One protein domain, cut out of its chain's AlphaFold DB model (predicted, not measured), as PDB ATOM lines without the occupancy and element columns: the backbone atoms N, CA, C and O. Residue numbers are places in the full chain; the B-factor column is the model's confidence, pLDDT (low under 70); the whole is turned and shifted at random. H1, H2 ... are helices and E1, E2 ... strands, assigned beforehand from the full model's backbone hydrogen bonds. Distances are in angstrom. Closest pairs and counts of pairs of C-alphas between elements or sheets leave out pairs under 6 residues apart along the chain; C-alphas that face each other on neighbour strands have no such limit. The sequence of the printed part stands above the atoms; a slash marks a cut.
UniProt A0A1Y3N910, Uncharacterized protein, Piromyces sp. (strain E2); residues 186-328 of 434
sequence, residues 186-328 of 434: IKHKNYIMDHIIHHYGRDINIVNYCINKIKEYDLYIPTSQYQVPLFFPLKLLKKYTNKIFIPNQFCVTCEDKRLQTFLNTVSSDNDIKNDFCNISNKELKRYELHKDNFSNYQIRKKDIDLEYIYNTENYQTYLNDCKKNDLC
ATOM      1  N   ILE A 186     402.435 207.222 484.419       91.94
ATOM      2  CA  ILE A 186     401.386 208.085 483.857       91.94
ATOM      3  C   ILE A 186     401.769 208.614 482.464       91.94
ATOM      4  O   ILE A 186     400.932 208.655 481.564       91.94
ATOM      5  N   LYS A 187     403.046 208.953 482.239       91.81
ATOM      6  CA  LYS A 187     403.576 209.387 480.933       91.81
ATOM      7  C   LYS A 187     403.369 208.317 479.867       91.81
ATOM      8  O   LYS A 187     402.840 208.602 478.795       91.81
ATOM      9  N   HIS A 188     403.755 207.080 480.159       91.56
ATOM     10  CA  HIS A 188     403.626 205.958 479.235       91.56
ATOM     11  C   HIS A 188     402.162 205.552 479.026       91.56
ATOM     12  O   HIS A 188     401.789 205.226 477.903       91.56
ATOM     13  N   LYS A 189     401.294 205.656 480.045       94.25
ATOM     14  CA  LYS A 189     399.836 205.494 479.880       94.25
ATOM     15  C   LYS A 189     399.259 206.511 478.892       94.25
ATOM     16  O   LYS A 189     398.526 206.109 477.990       94.25
ATOM     17  N   ASN A 190     399.621 207.791 479.026       91.81
ATOM     18  CA  ASN A 190     399.220 208.840 478.082       91.81
ATOM     19  C   ASN A 190     399.695 208.521 476.660       91.81
ATOM     20  O   ASN A 190     398.887 208.526 475.735       91.81
ATOM     21  N   TYR A 191     400.974 208.161 476.503       90.62
ATOM     22  CA  TYR A 191     401.546 207.765 475.214       90.62
ATOM     23  C   TYR A 191     400.799 206.584 474.575       90.62
ATOM     24  O   TYR A 191     400.445 206.638 473.400       90.62
ATOM     25  N   ILE A 192     400.515 205.525 475.342       93.25
ATOM     26  CA  ILE A 192     399.797 204.353 474.829       93.25
ATOM     27  C   ILE A 192     398.376 204.735 474.405       93.25
ATOM     28  O   ILE A 192     397.944 204.322 473.334       93.25
ATOM     29  N   MET A 193     397.641 205.513 475.205       93.88
ATOM     30  CA  MET A 193     396.281 205.932 474.839       93.88
ATOM     31  C   MET A 193     396.272 206.777 473.567       93.88
ATOM     32  O   MET A 193     395.492 206.485 472.660       93.88
ATOM     33  N   ASP A 194     397.162 207.768 473.483       90.25
ATOM     34  CA  ASP A 194     397.334 208.609 472.299       90.25
ATOM     35  C   ASP A 194     397.613 207.764 471.050       90.25
ATOM     36  O   ASP A 194     396.919 207.883 470.038       90.25
ATOM     37  N   HIS A 195     398.551 206.820 471.158       90.50
ATOM     38  CA  HIS A 195     398.895 205.903 470.077       90.50
ATOM     39  C   HIS A 195     397.715 205.001 469.676       90.50
ATOM     40  O   HIS A 195     397.440 204.834 468.483       90.50
ATOM     41  N   ILE A 196     396.976 204.440 470.645       93.75
ATOM     42  CA  ILE A 196     395.793 203.612 470.360       93.75
ATOM     43  C   ILE A 196     394.752 204.418 469.586       93.75
ATOM     44  O   ILE A 196     394.226 203.941 468.581       93.75
ATOM     45  N   ILE A 197     394.462 205.638 470.036       91.56
ATOM     46  CA  ILE A 197     393.476 206.507 469.398       91.56
ATOM     47  C   ILE A 197     393.899 206.811 467.964       91.56
ATOM     48  O   ILE A 197     393.108 206.571 467.054       91.56
ATOM     49  N   HIS A 198     395.139 207.253 467.751       86.88
ATOM     50  CA  HIS A 198     395.598 207.712 466.444       86.88
ATOM     51  C   HIS A 198     395.727 206.600 465.398       86.88
ATOM     52  O   HIS A 198     395.339 206.795 464.245       86.88
ATOM     53  N   HIS A 199     396.205 205.416 465.788       87.81
ATOM     54  CA  HIS A 199     396.474 204.332 464.835       87.81
ATOM     55  C   HIS A 199     395.349 203.289 464.753       87.81
ATOM     56  O   HIS A 199     395.097 202.722 463.682       87.81
ATOM     57  N   TYR A 200     394.625 203.070 465.856       91.75
ATOM     58  CA  TYR A 200     393.634 201.996 465.987       91.75
ATOM     59  C   TYR A 200     392.215 202.491 466.286       91.75
ATOM     60  O   TYR A 200     391.271 201.705 466.213       91.75
ATOM     61  N   GLY A 201     392.015 203.790 466.529       91.62
ATOM     62  CA  GLY A 201     390.722 204.403 466.850       91.62
ATOM     63  C   GLY A 201     389.698 204.442 465.709       91.62
ATOM     64  O   GLY A 201     388.790 205.261 465.743       91.62
ATOM     65  N   ARG A 202     389.821 203.588 464.691       91.38
ATOM     66  CA  ARG A 202     388.846 203.419 463.599       91.38
ATOM     67  C   ARG A 202     387.670 202.503 463.962       91.38
ATOM     68  O   ARG A 202     386.637 202.571 463.302       91.38
ATOM     69  N   ASP A 203     387.798 201.669 464.999       94.44
ATOM     70  CA  ASP A 203     386.676 200.935 465.613       94.44
ATOM     71  C   ASP A 203     386.147 201.748 466.806       94.44
ATOM     72  O   ASP A 203     386.893 202.134 467.712       94.44
ATOM     73  N   ILE A 204     384.839 202.001 466.820       94.19
ATOM     74  CA  ILE A 204     384.160 202.770 467.864       94.19
ATOM     75  C   ILE A 204     384.346 202.176 469.267       94.19
ATOM     76  O   ILE A 204     384.379 202.907 470.259       94.19
ATOM     77  N   ASN A 205     384.495 200.856 469.360       95.44
ATOM     78  CA  ASN A 205     384.704 200.138 470.609       95.44
ATOM     79  C   ASN A 205     386.095 200.422 471.189       95.44
ATOM     80  O   ASN A 205     386.223 200.568 472.405       95.44
ATOM     81  N   ILE A 206     387.110 200.589 470.333       96.06
ATOM     82  CA  ILE A 206     388.465 200.988 470.745       96.06
ATOM     83  C   ILE A 206     388.446 202.418 471.290       96.06
ATOM     84  O   ILE A 206     388.980 202.678 472.366       96.06
ATOM     85  N   VAL A 207     387.759 203.339 470.609       94.62
ATOM     86  CA  VAL A 207     387.624 204.731 471.076       94.62
ATOM     87  C   VAL A 207     386.930 204.795 472.438       94.62
ATOM     88  O   VAL A 207     387.401 205.477 473.348       94.62
ATOM     89  N   ASN A 208     385.828 204.059 472.607       95.75
ATOM     90  CA  ASN A 208     385.112 203.998 473.882       95.75
ATOM     91  C   ASN A 208     385.975 203.391 475.000       95.75
ATOM     92  O   ASN A 208     385.945 203.886 476.125       95.75
ATOM     93  N   TYR A 209     386.765 202.360 474.694       96.88
ATOM     94  CA  TYR A 209     387.728 201.791 475.634       96.88
ATOM     95  C   TYR A 209     388.768 202.827 476.080       96.88
ATOM     96  O   TYR A 209     388.967 202.993 477.284       96.88
ATOM     97  N   CYS A 210     389.366 203.578 475.147       95.81
ATOM     98  CA  CYS A 210     390.330 204.627 475.486       95.81
ATOM     99  C   CYS A 210     389.705 205.712 476.363       95.81
ATOM    100  O   CYS A 210     390.289 206.077 477.373       95.81
ATOM    101  N   ILE A 211     388.488 206.172 476.049       95.56
ATOM    102  CA  ILE A 211     387.766 207.152 476.881       95.56
ATOM    103  C   ILE A 211     387.587 206.640 478.313       95.56
ATOM    104  O   ILE A 211     387.745 207.400 479.267       95.56
ATOM    105  N   ASN A 212     387.255 205.359 478.480       97.06
ATOM    106  CA  ASN A 212     387.090 204.772 479.806       97.06
ATOM    107  C   ASN A 212     388.426 204.686 480.552       97.06
ATOM    108  O   ASN A 212     388.475 205.057 481.720       97.06
ATOM    109  N   LYS A 213     389.511 204.270 479.886       96.88
ATOM    110  CA  LYS A 213     390.848 204.197 480.497       96.88
ATOM    111  C   LYS A 213     391.440 205.563 480.826       96.88
ATOM    112  O   LYS A 213     392.062 205.704 481.872       96.88
ATOM    113  N   ILE A 214     391.198 206.569 479.988       95.12
ATOM    114  CA  ILE A 214     391.582 207.958 480.256       95.12
ATOM    115  C   ILE A 214     390.919 208.454 481.536       95.12
ATOM    116  O   ILE A 214     391.594 209.024 482.381       95.12
ATOM    117  N   LYS A 215     389.627 208.168 481.729       94.56
ATOM    118  CA  LYS A 215     388.922 208.526 482.967       94.56
ATOM    119  C   LYS A 215     389.381 207.719 484.177       94.56
ATOM    120  O   LYS A 215     389.530 208.281 485.251       94.56
ATOM    121  N   GLU A 216     389.574 206.411 484.013       95.31
ATOM    122  CA  GLU A 216     389.995 205.497 485.086       95.31
ATOM    123  C   GLU A 216     391.346 205.896 485.685       95.31
ATOM    124  O   GLU A 216     391.526 205.814 486.896       95.31
ATOM    125  N   TYR A 217     392.281 206.328 484.838       93.25
ATOM    126  CA  TYR A 217     393.626 206.720 485.250       93.25
ATOM    127  C   TYR A 217     393.826 208.237 485.341       93.25
ATOM    128  O   TYR A 217     394.962 208.657 485.540       93.25
ATOM    129  N   ASP A 218     392.762 209.030 485.169       91.62
ATOM    130  CA  ASP A 218     392.802 210.500 485.133       91.62
ATOM    131  C   ASP A 218     393.940 211.033 484.235       91.62
ATOM    132  O   ASP A 218     394.867 211.722 484.662       91.62
ATOM    133  N   LEU A 219     393.918 210.596 482.972       91.19
ATOM    134  CA  LEU A 219     394.947 210.892 481.978       91.19
ATOM    135  C   LEU A 219     394.712 212.239 481.290       91.19
ATOM    136  O   LEU A 219     393.580 212.649 481.036       91.19
ATOM    137  N   TYR A 220     395.813 212.863 480.875       86.62
ATOM    138  CA  TYR A 220     395.843 214.142 480.177       86.62
ATOM    139  C   TYR A 220     396.508 213.926 478.830       86.62
ATOM    140  O   TYR A 220     397.732 213.948 478.742       86.62
ATOM    141  N   ILE A 221     395.716 213.701 477.782       86.50
ATOM    142  CA  ILE A 221     396.255 213.459 476.442       86.50
ATOM    143  C   ILE A 221     396.554 214.812 475.779       86.50
ATOM    144  O   ILE A 221     395.609 215.518 475.396       86.50
ATOM    145  N   PRO A 222     397.835 215.220 475.655       74.44
ATOM    146  CA  PRO A 222     398.175 216.430 474.930       74.44
ATOM    147  C   PRO A 222     397.992 216.190 473.434       74.44
ATOM    148  O   PRO A 222     398.266 215.113 472.910       74.44
ATOM    149  N   THR A 223     397.569 217.220 472.718       67.38
ATOM    150  CA  THR A 223     397.430 217.156 471.266       67.38
ATOM    151  C   THR A 223     398.773 217.494 470.620       67.38
ATOM    152  O   THR A 223     399.212 218.642 470.695       67.38
ATOM    153  N   SER A 224     399.452 216.519 470.014       59.59
ATOM    154  CA  SER A 224     400.757 216.748 469.371       59.59
ATOM    155  C   SER A 224     400.624 217.243 467.924       59.59
ATOM    156  O   SER A 224     401.388 218.117 467.509       59.59
ATOM    157  N   GLN A 225     399.636 216.728 467.184       61.75
ATOM    158  CA  GLN A 225     399.373 217.047 465.777       61.75
ATOM    159  C   GLN A 225     397.869 217.218 465.570       61.75
ATOM    160  O   GLN A 225     397.371 218.316 465.751       61.75
ATOM    161  N   TYR A 226     397.121 216.137 465.354       66.38
ATOM    162  CA  TYR A 226     395.661 216.157 465.283       66.38
ATOM    163  C   TYR A 226     395.003 215.914 466.624       66.38
ATOM    164  O   TYR A 226     395.586 215.284 467.500       66.38
ATOM    165  N   GLN A 227     393.761 216.376 466.774       66.81
ATOM    166  CA  GLN A 227     392.958 215.944 467.908       66.81
ATOM    167  C   GLN A 227     392.373 214.558 467.662       66.81
ATOM    168  O   GLN A 227     392.525 213.698 468.499       66.81
ATOM    169  N   VAL A 228     391.691 214.284 466.547       70.44
ATOM    170  CA  VAL A 228     391.024 212.979 466.372       70.44
ATOM    171  C   VAL A 228     391.197 212.471 464.949       70.44
ATOM    172  O   VAL A 228     390.952 213.232 464.010       70.44
ATOM    173  N   PRO A 229     391.532 211.183 464.752       75.56
ATOM    174  CA  PRO A 229     391.549 210.587 463.426       75.56
ATOM    175  C   PRO A 229     390.215 210.740 462.703       75.56
ATOM    176  O   PRO A 229     389.138 210.524 463.264       75.56
ATOM    177  N   LEU A 230     390.282 211.046 461.412       85.62
ATOM    178  CA  LEU A 230     389.129 211.398 460.584       85.62
ATOM    179  C   LEU A 230     388.353 210.165 460.076       85.62
ATOM    180  O   LEU A 230     387.887 210.134 458.933       85.62
ATOM    181  N   PHE A 231     388.202 209.147 460.929       86.38
ATOM    182  CA  PHE A 231     387.500 207.891 460.639       86.38
ATOM    183  C   PHE A 231     385.987 207.954 460.878       86.38
ATOM    184  O   PHE A 231     385.272 207.036 460.477       86.38
ATOM    185  N   PHE A 232     385.476 209.031 461.483       90.88
ATOM    186  CA  PHE A 232     384.062 209.170 461.837       90.88
ATOM    187  C   PHE A 232     383.442 210.467 461.307       90.88
ATOM    188  O   PHE A 232     384.141 211.454 461.117       90.88
ATOM    189  N   PRO A 233     382.108 210.518 461.157       91.88
ATOM    190  CA  PRO A 233     381.378 211.757 460.928       91.88
ATOM    191  C   PRO A 233     381.717 212.846 461.946       91.88
ATOM    192  O   PRO A 233     381.897 212.563 463.134       91.88
ATOM    193  N   LEU A 234     381.661 214.108 461.515       90.69
ATOM    194  CA  LEU A 234     382.040 215.268 462.330       90.69
ATOM    195  C   LEU A 234     381.289 215.330 463.671       90.69
ATOM    196  O   LEU A 234     381.862 215.693 464.696       90.69
ATOM    197  N   LYS A 235     380.015 214.914 463.695       90.50
ATOM    198  CA  LYS A 235     379.217 214.848 464.931       90.50
ATOM    199  C   LYS A 235     379.810 213.883 465.965       90.50
ATOM    200  O   LYS A 235     379.756 214.172 467.159       90.50
ATOM    201  N   LEU A 236     380.333 212.737 465.523       90.81
ATOM    202  CA  LEU A 236     380.976 211.762 466.406       90.81
ATOM    203  C   LEU A 236     382.369 212.231 466.817       90.81
ATOM    204  O   LEU A 236     382.674 212.153 468.003       90.81
ATOM    205  N   LEU A 237     383.152 212.796 465.892       90.81
ATOM    206  CA  LEU A 237     384.453 213.389 466.221       90.81
ATOM    207  C   LEU A 237     384.308 214.422 467.341       90.81
ATOM    208  O   LEU A 237     384.887 214.242 468.402       90.81
ATOM    209  N   LYS A 238     383.392 215.388 467.190       90.00
ATOM    210  CA  LYS A 238     383.102 216.408 468.214       90.00
ATOM    211  C   LYS A 238     382.740 215.822 469.580       90.00
ATOM    212  O   LYS A 238     383.091 216.385 470.612       90.00
ATOM    213  N   LYS A 239     382.022 214.695 469.604       89.94
ATOM    214  CA  LYS A 239     381.660 213.997 470.847       89.94
ATOM    215  C   LYS A 239     382.885 213.378 471.531       89.94
ATOM    216  O   LYS A 239     382.895 213.310 472.759       89.94
ATOM    217  N   TYR A 240     383.851 212.882 470.762       89.06
ATOM    218  CA  TYR A 240     385.028 212.189 471.284       89.06
ATOM    219  C   TYR A 240     386.176 213.127 471.617       89.06
ATOM    220  O   TYR A 240     386.759 212.950 472.682       89.06
ATOM    221  N   THR A 241     386.425 214.155 470.802       88.75
ATOM    222  CA  THR A 241     387.473 215.157 471.044       88.75
ATOM    223  C   THR A 241     387.422 215.666 472.487       88.75
ATOM    224  O   THR A 241     388.383 215.523 473.236       88.75
ATOM    225  N   ASN A 242     386.248 216.137 472.921       85.12
ATOM    226  CA  ASN A 242     386.038 216.726 474.249       85.12
ATOM    227  C   ASN A 242     386.182 215.738 475.419       85.12
ATOM    228  O   ASN A 242     386.144 216.153 476.571       85.12
ATOM    229  N   LYS A 243     386.233 214.430 475.148       89.81
ATOM    230  CA  LYS A 243     386.348 213.380 476.171       89.81
ATOM    231  C   LYS A 243     387.753 212.806 476.287       89.81
ATOM    232  O   LYS A 243     387.986 212.026 477.204       89.81
ATOM    233  N   ILE A 244     388.611 213.098 475.318       89.56
ATOM    234  CA  ILE A 244     389.921 212.470 475.175       89.56
ATOM    235  C   ILE A 244     391.021 213.504 475.387       89.56
ATOM    236  O   ILE A 244     391.964 213.238 476.124       89.56
ATOM    237  N   PHE A 245     390.897 214.670 474.753       88.62
ATOM    238  CA  PHE A 245     391.974 215.649 474.674       88.62
ATOM    239  C   PHE A 245     391.722 216.848 475.573       88.62
ATOM    240  O   PHE A 245     390.578 217.248 475.809       88.62
ATOM    241  N   ILE A 246     392.821 217.455 476.016       87.62
ATOM    242  CA  ILE A 246     392.791 218.749 476.696       87.62
ATOM    243  C   ILE A 246     392.163 219.793 475.749       87.62
ATOM    244  O   ILE A 246     392.481 219.802 474.555       87.62
ATOM    245  N   PRO A 247     391.277 220.679 476.241       87.94
ATOM    246  CA  PRO A 247     390.699 221.731 475.415       87.94
ATOM    247  C   PRO A 247     391.765 222.643 474.792       87.94
ATOM    248  O   PRO A 247     392.622 223.180 475.487       87.94
ATOM    249  N   ASN A 248     391.651 222.878 473.484       88.38
ATOM    250  CA  ASN A 248     392.471 223.854 472.762       88.38
ATOM    251  C   ASN A 248     392.285 225.272 473.309       88.38
ATOM    252  O   ASN A 248     391.140 225.736 473.415       88.38
ATOM    253  N   GLN A 249     393.394 225.982 473.506       90.69
ATOM    254  CA  GLN A 249     393.439 227.402 473.846       90.69
ATOM    255  C   GLN A 249     393.149 228.299 472.641       90.69
ATOM    256  O   GLN A 249     392.763 229.452 472.821       90.69
ATOM    257  N   PHE A 250     393.311 227.804 471.415       90.62
ATOM    258  CA  PHE A 250     393.039 228.558 470.195       90.62
ATOM    259  C   PHE A 250     391.767 228.054 469.502       90.62
ATOM    260  O   PHE A 250     391.342 226.901 469.626       90.62
ATOM    261  N   CYS A 251     391.102 228.956 468.785       91.69
ATOM    262  CA  CYS A 251     390.030 228.628 467.856       91.69
ATOM    263  C   CYS A 251     390.137 229.422 466.572       91.69
ATOM    264  O   CYS A 251     390.719 230.500 466.513       91.69
ATOM    265  N   VAL A 252     389.477 228.879 465.567       91.31
ATOM    266  CA  VAL A 252     389.302 229.459 464.252       91.31
ATOM    267  C   VAL A 252     387.926 230.104 464.180       91.31
ATOM    268  O   VAL A 252     386.925 229.493 464.567       91.31
ATOM    269  N   THR A 253     387.851 231.312 463.641       91.00
ATOM    270  CA  THR A 253     386.600 231.969 463.252       91.00
ATOM    271  C   THR A 253     386.654 232.330 461.776       91.00
ATOM    272  O   THR A 253     387.608 232.969 461.346       91.00
ATOM    273  N   CYS A 254     385.634 231.945 461.013       89.56
ATOM    274  CA  CYS A 254     385.493 232.302 459.602       89.56
ATOM    275  C   CYS A 254     384.008 232.427 459.216       89.56
ATOM    276  O   CYS A 254     383.106 232.143 460.023       89.56
ATOM    277  N   GLU A 255     383.750 232.908 458.000       88.31
ATOM    278  CA  GLU A 255     382.391 233.051 457.461       88.31
ATOM    279  C   GLU A 255     381.727 231.686 457.252       88.31
ATOM    280  O   GLU A 255     380.591 231.473 457.682       88.31
ATOM    281  N   ASP A 256     382.465 230.723 456.692       89.00
ATOM    282  CA  ASP A 256     381.998 229.349 456.527       89.00
ATOM    283  C   ASP A 256     381.899 228.637 457.889       89.00
ATOM    284  O   ASP A 256     382.867 228.105 458.437       89.00
ATOM    285  N   LYS A 257     380.681 228.577 458.439       90.19
ATOM    286  CA  LYS A 257     380.411 227.924 459.731       90.19
ATOM    287  C   LYS A 257     380.662 226.423 459.734       90.19
ATOM    288  O   LYS A 257     380.937 225.862 460.802       90.19
ATOM    289  N   ARG A 258     380.588 225.759 458.582       89.06
ATOM    290  CA  ARG A 258     380.887 224.330 458.473       89.06
ATOM    291  C   ARG A 258     382.389 224.113 458.571       89.06
ATOM    292  O   ARG A 258     382.807 223.295 459.393       89.06
ATOM    293  N   LEU A 259     383.177 224.878 457.817       89.44
ATOM    294  CA  LEU A 259     384.635 224.873 457.913       89.44
ATOM    295  C   LEU A 259     385.095 225.248 459.327       89.44
ATOM    296  O   LEU A 259     385.875 224.516 459.933       89.44
ATOM    297  N   GLN A 260     384.531 226.317 459.899       91.19
ATOM    298  CA  GLN A 260     384.811 226.748 461.269       91.19
ATOM    299  C   GLN A 260     384.579 225.610 462.274       91.19
ATOM    300  O   GLN A 260     385.397 225.372 463.161       91.19
ATOM    301  N   THR A 261     383.448 224.907 462.158       91.75
ATOM    302  CA  THR A 261     383.114 223.792 463.054       91.75
ATOM    303  C   THR A 261     384.077 222.627 462.868       91.75
ATOM    304  O   THR A 261     384.487 222.024 463.856       91.75
ATOM    305  N   PHE A 262     384.435 222.312 461.622       91.56
ATOM    306  CA  PHE A 262     385.373 221.245 461.302       91.56
ATOM    307  C   PHE A 262     386.751 221.511 461.916       91.56
ATOM    308  O   PHE A 262     387.185 220.722 462.750       91.56
ATOM    309  N   LEU A 263     387.379 222.649 461.598       90.12
ATOM    310  CA  LEU A 263     388.725 222.993 462.076       90.12
ATOM    311  C   LEU A 263     388.803 223.005 463.605       90.12
ATOM    312  O   LEU A 263     389.666 222.363 464.190       90.12
ATOM    313  N   ASN A 264     387.825 223.621 464.273       89.81
ATOM    314  CA  ASN A 264     387.779 223.652 465.739       89.81
ATOM    315  C   ASN A 264     387.505 222.294 466.406       89.81
ATOM    316  O   ASN A 264     387.592 222.206 467.628       89.81
ATOM    317  N   THR A 265     387.098 221.275 465.644       90.31
ATOM    318  CA  THR A 265     386.832 219.924 466.163       90.31
ATOM    319  C   THR A 265     388.026 218.986 465.993       90.31
ATOM    320  O   THR A 265     388.173 218.052 466.781       90.31
ATOM    321  N   VAL A 266     388.812 219.173 464.928       89.19
ATOM    322  CA  VAL A 266     389.823 218.195 464.490       89.19
ATOM    323  C   VAL A 266     391.254 218.686 464.673       89.19
ATOM    324  O   VAL A 266     392.149 217.866 464.867       89.19
ATOM    325  N   SER A 267     391.477 220.000 464.614       87.62
ATOM    326  CA  SER A 267     392.809 220.600 464.670       87.62
ATOM    327  C   SER A 267     393.238 220.830 466.109       87.62
ATOM    328  O   SER A 267     392.446 221.298 466.925       87.62
ATOM    329  N   SER A 268     394.491 220.520 466.434       87.62
ATOM    330  CA  SER A 268     395.089 220.912 467.716       87.62
ATOM    331  C   SER A 268     395.484 222.388 467.740       87.62
ATOM    332  O   SER A 268     395.516 223.051 466.705       87.62
ATOM    333  N   ASP A 269     395.877 222.895 468.910       87.56
ATOM    334  CA  ASP A 269     396.535 224.203 469.011       87.56
ATOM    335  C   ASP A 269     397.803 224.303 468.144       87.56
ATOM    336  O   ASP A 269     398.084 225.374 467.605       87.56
ATOM    337  N   ASN A 270     398.557 223.209 467.976       86.06
ATOM    338  CA  ASN A 270     399.728 223.183 467.095       86.06
ATOM    339  C   ASN A 270     399.318 223.272 465.621       86.06
ATOM    340  O   ASN A 270     399.910 224.045 464.875       86.06
ATOM    341  N   ASP A 271     398.291 222.529 465.206       85.81
ATOM    342  CA  ASP A 271     397.773 222.595 463.836       85.81
ATOM    343  C   ASP A 271     397.209 223.979 463.509       85.81
ATOM    344  O   ASP A 271     397.443 224.489 462.418       85.81
ATOM    345  N   ILE A 272     396.475 224.583 464.451       87.12
ATOM    346  CA  ILE A 272     395.895 225.922 464.290       87.12
ATOM    347  C   ILE A 272     397.003 226.963 464.105       87.12
ATOM    348  O   ILE A 272     396.859 227.850 463.273       87.12
ATOM    349  N   LYS A 273     398.107 226.864 464.856       85.19
ATOM    350  CA  LYS A 273     399.253 227.781 464.731       85.19
ATOM    351  C   LYS A 273     400.068 227.575 463.454       85.19
ATOM    352  O   LYS A 273     400.736 228.506 463.024       85.19
ATOM    353  N   ASN A 274     400.036 226.370 462.890       82.38
ATOM    354  CA  ASN A 274     400.780 225.988 461.691       82.38
ATOM    355  C   ASN A 274     399.867 225.923 460.449       82.38
ATOM    356  O   ASN A 274     400.062 225.068 459.583       82.38
ATOM    357  N   ASP A 275     398.834 226.768 460.387       77.94
ATOM    358  CA  ASP A 275     397.925 226.935 459.244       77.94
ATOM    359  C   ASP A 275     397.367 225.623 458.651       77.94
ATOM    360  O   ASP A 275     397.210 225.473 457.438       77.94
ATOM    361  N   PHE A 276     397.051 224.640 459.502       79.62
ATOM    362  CA  PHE A 276     396.427 223.364 459.111       79.62
ATOM    363  C   PHE A 276     397.217 222.538 458.084       79.62
ATOM    364  O   PHE A 276     396.627 221.744 457.339       79.62
ATOM    365  N   CYS A 277     398.545 222.689 458.046       65.25
ATOM    366  CA  CYS A 277     399.407 222.051 457.044       65.25
ATOM    367  C   CYS A 277     399.222 220.532 456.950       65.25
ATOM    368  O   CYS A 277     399.355 219.956 455.869       65.25
ATOM    369  N   ASN A 278     398.861 219.895 458.060       71.88
ATOM    370  CA  ASN A 278     398.789 218.452 458.128       71.88
ATOM    371  C   ASN A 278     397.586 217.879 457.341       71.88
ATOM    372  O   ASN A 278     397.682 216.738 456.881       71.88
ATOM    373  N   ILE A 279     396.442 218.590 457.205       77.75
ATOM    374  CA  ILE A 279     395.174 217.967 456.734       77.75
ATOM    375  C   ILE A 279     395.255 217.683 455.244       77.75
ATOM    376  O   ILE A 279     395.490 218.589 454.441       77.75
ATOM    377  N   SER A 280     395.016 216.438 454.832       78.75
ATOM    378  CA  SER A 280     395.058 216.090 453.413       78.75
ATOM    379  C   SER A 280     393.774 216.512 452.680       78.75
ATOM    380  O   SER A 280     392.661 216.413 453.202       78.75
ATOM    381  N   ASN A 281     393.893 216.917 451.409       78.19
ATOM    382  CA  ASN A 281     392.728 217.198 450.540       78.19
ATOM    383  C   ASN A 281     391.785 215.992 450.431       78.19
ATOM    384  O   ASN A 281     390.566 216.121 450.316       78.19
ATOM    385  N   LYS A 282     392.383 214.805 450.483       76.88
ATOM    386  CA  LYS A 282     391.708 213.519 450.491       76.88
ATOM    387  C   LYS A 282     390.733 213.409 451.668       76.88
ATOM    388  O   LYS A 282     389.556 213.105 451.464       76.88
ATOM    389  N   GLU A 283     391.189 213.710 452.878       79.94
ATOM    390  CA  GLU A 283     390.343 213.690 454.070       79.94
ATOM    391  C   GLU A 283     389.254 214.762 454.017       79.94
ATOM    392  O   GLU A 283     388.093 214.451 454.285       79.94
ATOM    393  N   LEU A 284     389.589 215.984 453.588       84.19
ATOM    394  CA  LEU A 284     388.627 217.086 453.455       84.19
ATOM    395  C   LEU A 284     387.462 216.746 452.519       84.19
ATOM    396  O   LEU A 284     386.312 217.076 452.823       84.19
ATOM    397  N   LYS A 285     387.721 216.000 451.437       84.12
ATOM    398  CA  LYS A 285     386.687 215.561 450.487       84.12
ATOM    399  C   LYS A 285     385.574 214.744 451.160       84.12
ATOM    400  O   LYS A 285     384.411 214.905 450.795       84.12
ATOM    401  N   ARG A 286     385.880 213.932 452.185       84.62
ATOM    402  CA  ARG A 286     384.863 213.162 452.949       84.62
ATOM    403  C   ARG A 286     383.882 214.071 453.692       84.62
ATOM    404  O   ARG A 286     382.737 213.693 453.950       84.62
ATOM    405  N   TYR A 287     384.337 215.276 454.022       88.06
ATOM    406  CA  TYR A 287     383.565 216.308 454.700       88.06
ATOM    407  C   TYR A 287     383.065 217.391 453.745       88.06
ATOM    408  O   TYR A 287     382.488 218.358 454.234       88.06
ATOM    409  N   GLU A 288     383.211 217.218 452.425       88.38
ATOM    410  CA  GLU A 288     382.850 218.208 451.393       88.38
ATOM    411  C   GLU A 288     383.488 219.578 451.672       88.38
ATOM    412  O   GLU A 288     382.829 220.613 451.610       88.38
ATOM    413  N   LEU A 289     384.763 219.556 452.063       88.00
ATOM    414  CA  LEU A 289     385.585 220.736 452.301       88.00
ATOM    415  C   LEU A 289     386.733 220.777 451.289       88.00
ATOM    416  O   LEU A 289     387.198 219.737 450.816       88.00
ATOM    417  N   HIS A 290     387.208 221.985 450.996       83.88
ATOM    418  CA  HIS A 290     388.318 222.251 450.084       83.88
ATOM    419  C   HIS A 290     389.316 223.193 450.760       83.88
ATOM    420  O   HIS A 290     388.894 224.105 451.473       83.88
ATOM    421  N   LYS A 291     390.626 222.981 450.551       79.12
ATOM    422  CA  LYS A 291     391.671 223.842 451.136       79.12
ATOM    423  C   LYS A 291     391.566 225.292 450.682       79.12
ATOM    424  O   LYS A 291     391.864 226.176 451.471       79.12
ATOM    425  N   ASP A 292     391.078 225.549 449.474       77.19
ATOM    426  CA  ASP A 292     390.932 226.915 448.951       77.19
ATOM    427  C   ASP A 292     389.990 227.774 449.817       77.19
ATOM    428  O   ASP A 292     390.160 228.991 449.923       77.19
ATOM    429  N   ASN A 293     389.066 227.132 450.543       74.00
ATOM    430  CA  ASN A 293     388.165 227.792 451.491       74.00
ATOM    431  C   ASN A 293     388.880 228.260 452.777       74.00
ATOM    432  O   ASN A 293     388.267 228.922 453.610       74.00
ATOM    433  N   PHE A 294     390.156 227.909 452.972       78.25
ATOM    434  CA  PHE A 294     390.930 228.219 454.178       78.25
ATOM    435  C   PHE A 294     391.606 229.596 454.079       78.25
ATOM    436  O   PHE A 294     392.359 229.973 454.962       78.25
ATOM    437  N   SER A 295     391.356 230.377 453.031       69.75
ATOM    438  CA  SER A 295     392.017 231.670 452.810       69.75
ATOM    439  C   SER A 295     391.527 232.803 453.730       69.75
ATOM    440  O   SER A 295     392.237 233.787 453.899       69.75
ATOM    441  N   ASN A 296     390.361 232.655 454.380       76.00
ATOM    442  CA  ASN A 296     389.696 233.733 455.132       76.00
ATOM    443  C   ASN A 296     389.282 233.315 456.557       76.00
ATOM    444  O   ASN A 296     388.091 233.280 456.888       76.00
ATOM    445  N   TYR A 297     390.243 232.987 457.424       86.69
ATOM    446  CA  TYR A 297     389.972 232.751 458.845       86.69
ATOM    447  C   TYR A 297     390.791 233.653 459.769       86.69
ATOM    448  O   TYR A 297     391.859 234.143 459.429       86.69
ATOM    449  N   GLN A 298     390.267 233.859 460.974       89.00
ATOM    450  CA  GLN A 298     390.960 234.507 462.082       89.00
ATOM    451  C   GLN A 298     391.194 233.485 463.188       89.00
ATOM    452  O   GLN A 298     390.284 232.726 463.534       89.00
ATOM    453  N   ILE A 299     392.387 233.500 463.774       91.94
ATOM    454  CA  ILE A 299     392.701 232.723 464.972       91.94
ATOM    455  C   ILE A 299     392.424 233.595 466.196       91.94
ATOM    456  O   ILE A 299     392.857 234.744 466.267       91.94
ATOM    457  N   ARG A 300     391.701 233.051 467.173       91.38
ATOM    458  CA  ARG A 300     391.404 233.711 468.447       91.38
ATOM    459  C   ARG A 300     391.824 232.821 469.602       91.38
ATOM    460  O   ARG A 300     391.553 231.619 469.593       91.38
ATOM    461  N   LYS A 301     392.436 233.421 470.619       91.75
ATOM    462  CA  LYS A 301     392.648 232.757 471.905       91.75
ATOM    463  C   LYS A 301     391.310 232.689 472.643       91.75
ATOM    464  O   LYS A 301     390.593 233.685 472.708       91.75
ATOM    465  N   LYS A 302     390.955 231.512 473.145       90.62
ATOM    466  CA  LYS A 302     389.773 231.306 473.976       90.62
ATOM    467  C   LYS A 302     390.086 231.698 475.413       90.62
ATOM    468  O   LYS A 302     391.199 231.481 475.889       90.62
ATOM    469  N   ASP A 303     389.070 232.208 476.088       86.25
ATOM    470  CA  ASP A 303     389.081 232.366 477.534       86.25
ATOM    471  C   ASP A 303     388.681 231.025 478.166       86.25
ATOM    472  O   ASP A 303     387.500 230.685 478.251       86.25
ATOM    473  N   ILE A 304     389.679 230.186 478.449       85.19
ATOM    474  CA  ILE A 304     389.504 228.892 479.115       85.19
ATOM    475  C   ILE A 304     390.470 228.857 480.288       85.19
ATOM    476  O   ILE A 304     391.683 228.942 480.097       85.19
ATOM    477  N   ASP A 305     389.919 228.670 481.481       83.62
ATOM    478  CA  ASP A 305     390.697 228.330 482.659       83.62
ATOM    479  C   ASP A 305     391.157 226.870 482.553       83.62
ATOM    480  O   ASP A 305     390.333 225.960 482.484       83.62
ATOM    481  N   LEU A 306     392.471 226.651 482.485       85.69
ATOM    482  CA  LEU A 306     393.097 225.327 482.503       85.69
ATOM    483  C   LEU A 306     393.846 225.066 483.820       85.69
ATOM    484  O   LEU A 306     394.471 224.016 483.960       85.69
ATOM    485  N   GLU A 307     393.778 225.975 484.801       85.06
ATOM    486  CA  GLU A 307     394.419 225.792 486.106       85.06
ATOM    487  C   GLU A 307     393.875 224.559 486.823       85.06
ATOM    488  O   GLU A 307     394.643 223.827 487.447       85.06
ATOM    489  N   TYR A 308     392.584 224.254 486.658       83.31
ATOM    490  CA  TYR A 308     391.987 223.037 487.213       83.31
ATOM    491  C   TYR A 308     392.642 221.747 486.697       83.31
ATOM    492  O   TYR A 308     392.592 220.743 487.395       83.31
ATOM    493  N   ILE A 309     393.248 221.763 485.500       83.44
ATOM    494  CA  ILE A 309     394.037 220.650 484.950       83.44
ATOM    495  C   ILE A 309     395.470 220.735 485.466       83.44
ATOM    496  O   ILE A 309     396.014 219.757 485.984       83.44
ATOM    497  N   TYR A 310     396.083 221.911 485.327       84.69
ATOM    498  CA  TYR A 310     397.500 222.103 485.611       84.69
ATOM    499  C   TYR A 310     397.848 221.931 487.089       84.69
ATOM    500  O   TYR A 310     398.961 221.515 487.398       84.69
ATOM    501  N   ASN A 311     396.900 222.167 487.992       85.44
ATOM    502  CA  ASN A 311     397.098 222.023 489.430       85.44
ATOM    503  C   ASN A 311     396.774 220.614 489.957       85.44
ATOM    504  O   ASN A 311     396.907 220.375 491.158       85.44
ATOM    505  N   THR A 312     396.368 219.666 489.103       87.31
ATOM    506  CA  THR A 312     396.121 218.283 489.543       87.31
ATOM    507  C   THR A 312     397.419 217.532 489.844       87.31
ATOM    508  O   THR A 312     398.431 217.683 489.155       87.31
ATOM    509  N   GLU A 313     397.380 216.654 490.851       88.31
ATOM    510  CA  GLU A 313     398.517 215.798 491.218       88.31
ATOM    511  C   GLU A 313     398.964 214.907 490.047       88.31
ATOM    512  O   GLU A 313     400.161 214.749 489.793       88.31
ATOM    513  N   ASN A 314     398.010 214.375 489.280       86.06
ATOM    514  CA  ASN A 314     398.290 213.517 488.130       86.06
ATOM    515  C   ASN A 314     398.985 214.272 486.990       86.06
ATOM    516  O   ASN A 314     399.938 213.746 486.411       86.06
ATOM    517  N   TYR A 315     398.582 215.513 486.693       88.19
ATOM    518  CA  TYR A 315     399.266 216.324 485.683       88.19
ATOM    519  C   TYR A 315     400.684 216.714 486.124       88.19
ATOM    520  O   TYR A 315     401.628 216.640 485.337       88.19
ATOM    521  N   GLN A 316     400.873 217.052 487.402       90.56
ATOM    522  CA  GLN A 316     402.206 217.317 487.952       90.56
ATOM    523  C   GLN A 316     403.096 216.067 487.920       90.56
ATOM    524  O   GLN A 316     404.273 216.140 487.553       90.56
ATOM    525  N   THR A 317     402.530 214.898 488.225       90.56
ATOM    526  CA  THR A 317     403.216 213.606 488.089       90.56
ATOM    527  C   THR A 317     403.610 213.347 486.637       90.56
ATOM    528  O   THR A 317     404.752 212.978 486.371       90.56
ATOM    529  N   TYR A 318     402.712 213.621 485.688       90.12
ATOM    530  CA  TYR A 318     402.990 213.523 484.257       90.12
ATOM    531  C   TYR A 318     404.159 214.413 483.828       90.12
ATOM    532  O   TYR A 318     405.096 213.917 483.205       90.12
ATOM    533  N   LEU A 319     404.169 215.688 484.222       89.88
ATOM    534  CA  LEU A 319     405.278 216.597 483.923       89.88
ATOM    535  C   LEU A 319     406.606 216.111 484.516       89.88
ATOM    536  O   LEU A 319     407.653 216.238 483.879       89.88
ATOM    537  N   ASN A 320     406.583 215.551 485.724       90.25
ATOM    538  CA  ASN A 320     407.779 215.006 486.358       90.25
ATOM    539  C   ASN A 320     408.273 213.730 485.668       90.25
ATOM    540  O   ASN A 320     409.478 213.578 485.471       90.25
ATOM    541  N   ASP A 321     407.371 212.851 485.238       89.38
ATOM    542  CA  ASP A 321     407.721 211.676 484.442       89.38
ATOM    543  C   ASP A 321     408.247 212.066 483.054       89.38
ATOM    544  O   ASP A 321     409.197 211.459 482.567       89.38
ATOM    545  N   CYS A 322     407.722 213.124 482.425       87.38
ATOM    546  CA  CYS A 322     408.248 213.653 481.159       87.38
ATOM    547  C   CYS A 322     409.707 214.117 481.253       87.38
ATOM    548  O   CYS A 322     410.418 214.058 480.253       87.38
ATOM    549  N   LYS A 323     410.176 214.535 482.438       90.81
ATOM    550  CA  LYS A 323     411.592 214.872 482.674       90.81
ATOM    551  C   LYS A 323     412.485 213.631 482.751       90.81
ATOM    552  O   LYS A 323     413.697 213.746 482.580       90.81
ATOM    553  N   LYS A 324     411.917 212.449 483.018       90.06
ATOM    554  CA  LYS A 324     412.652 211.180 483.016       90.06
ATOM    555  C   LYS A 324     412.861 210.736 481.570       90.06
ATOM    556  O   LYS A 324     411.926 210.715 480.767       90.06
ATOM    557  N   ASN A 325     414.090 210.355 481.236       82.06
ATOM    558  CA  ASN A 325     414.430 209.828 479.914       82.06
ATOM    559  C   ASN A 325     414.236 208.301 479.852       82.06
ATOM    560  O   ASN A 325     415.150 207.557 479.506       82.06
ATOM    561  N   ASP A 326     413.066 207.827 480.281       86.06
ATOM    562  CA  ASP A 326     412.688 206.416 480.282       86.06
ATOM    563  C   ASP A 326     411.814 206.052 479.069       86.06
ATOM    564  O   ASP A 326     410.911 206.795 478.662       86.06
ATOM    565  N   LEU A 327     412.088 204.882 478.491       83.50
ATOM    566  CA  LEU A 327     411.359 204.339 477.343       83.50
ATOM    567  C   LEU A 327     410.109 203.578 477.800       83.50
ATOM    568  O   LEU A 327     410.128 202.905 478.829       83.50
ATOM    569  N   CYS A 328     409.036 203.663 477.012       84.38
ATOM    570  CA  CYS A 328     407.831 202.860 477.214       84.38
ATOM    571  C   CYS A 328     408.102 201.436 476.720       84.38
ATOM    572  O   CYS A 328     408.085 201.209 475.517       84.38
TER     573      CYS A 328
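AT A GLANCE: This is residues 186 to 328 of the 434 residues of an uncharacterized protein of Piromyces sp. (strain E2) (UniProt A0A1Y3N910). A small two-stranded ribbon, E1 and E2, lies at one end of a curved row of four helices, H4, H3, H2 and H1, each packed beside the next, with H4 on E1. H9 crosses the start of H1 at the far end of the row, and the unnamed stretch 217 to 233 runs through the middle; the short helices H5, H6 and H7 are at the sheet's end of the domain, while H8 lies on the way from E2 to H9. The printed part has 143 residues, with nine named helices and two named strands in the order H1 H2 H3 E1 H4 H5 H6 H7 E2 H8 H9; the sheet, E1 - E2, is antiparallel and the class is mostly helix. The whole is compact, with a radius of gyration of the C-alphas of 15.8 A and spans of 43 by 33 by 25 A.

IN THESE COORDINATES: E1 is residues 250 to 254, 13.5 A long, and E2 is 297 to 301, 13.3 A. H1, residues 186 to 200, is 20.4 A long and begins at C-alpha 186 (401.386, 208.085, 483.857). H2 is 204 to 216, 18.4 A; H3 is 234 to 244, 15.3 A; H4 is 257 to 266, 14.3 A. The short helices are H5, 269 to 273, H6, 281 to 286, H7, 291 to 295, and H8, 307 to 310. H9, residues 313 to 322, is 14.2 A long and ends at C-alpha 322 (408.248, 213.653, 481.159).

HOW THE PARTS SIT: E1 and E2 are antiparallel neighbours at 150 degrees, with N 251 and O 300 within hydrogen-bond range at 2.8 A. The closest C-alphas of E1 and H4 are Cys 254 and Gln 260, 5.8 A; those of E1 and H5 are Phe 250 and Asp 269, 5.7 A. H4 touches H3, the same way at a tilt of 36 degrees, only just steep, closest at C-alphas 265 and 238, 5.5 A. H3 touches H2 at a shallow tilt of 26 degrees, the same way, closest at C-alphas 244 and 211, 6.0 A. H2 and H1 form a helical hairpin, opposite ways at 11 degrees, closest at C-alphas 210 and 193, 6.1 A. H1 touches H9 with residues 186 to 187 alone, about perpendicular at 81 degrees, closest at C-alphas 187 and 318, 5.3 A. H7 is close to but not clearly touching H4, at 7.9 A between C-alphas 293 and 259, and H6, at 6.8 A between C-alphas 291 and 281; H8 is likewise close to but not clearly touching H9, at 6.8 A between C-alphas 309 and 315. Every O i to N i+4 pair is within hydrogen-bond range in H1, H2, H4, H5 and H9, against 5 of 7 in H3, 1 of 2 in H6 and 0 of 1 in H7, where 1 of 2 O i to N i+3 pairs is; H8 is too short for an i+4 pair.

THE WHOLE: The C-alphas of Glu 255 and Asp 326 are the two farthest apart, 46.3 A. The printed part has no cut, and the link from H2 to H3, 17 residues, is long. The mean pLDDT of the printed part is 86.9; residues 223 to 227, 277 and 295 are under 70.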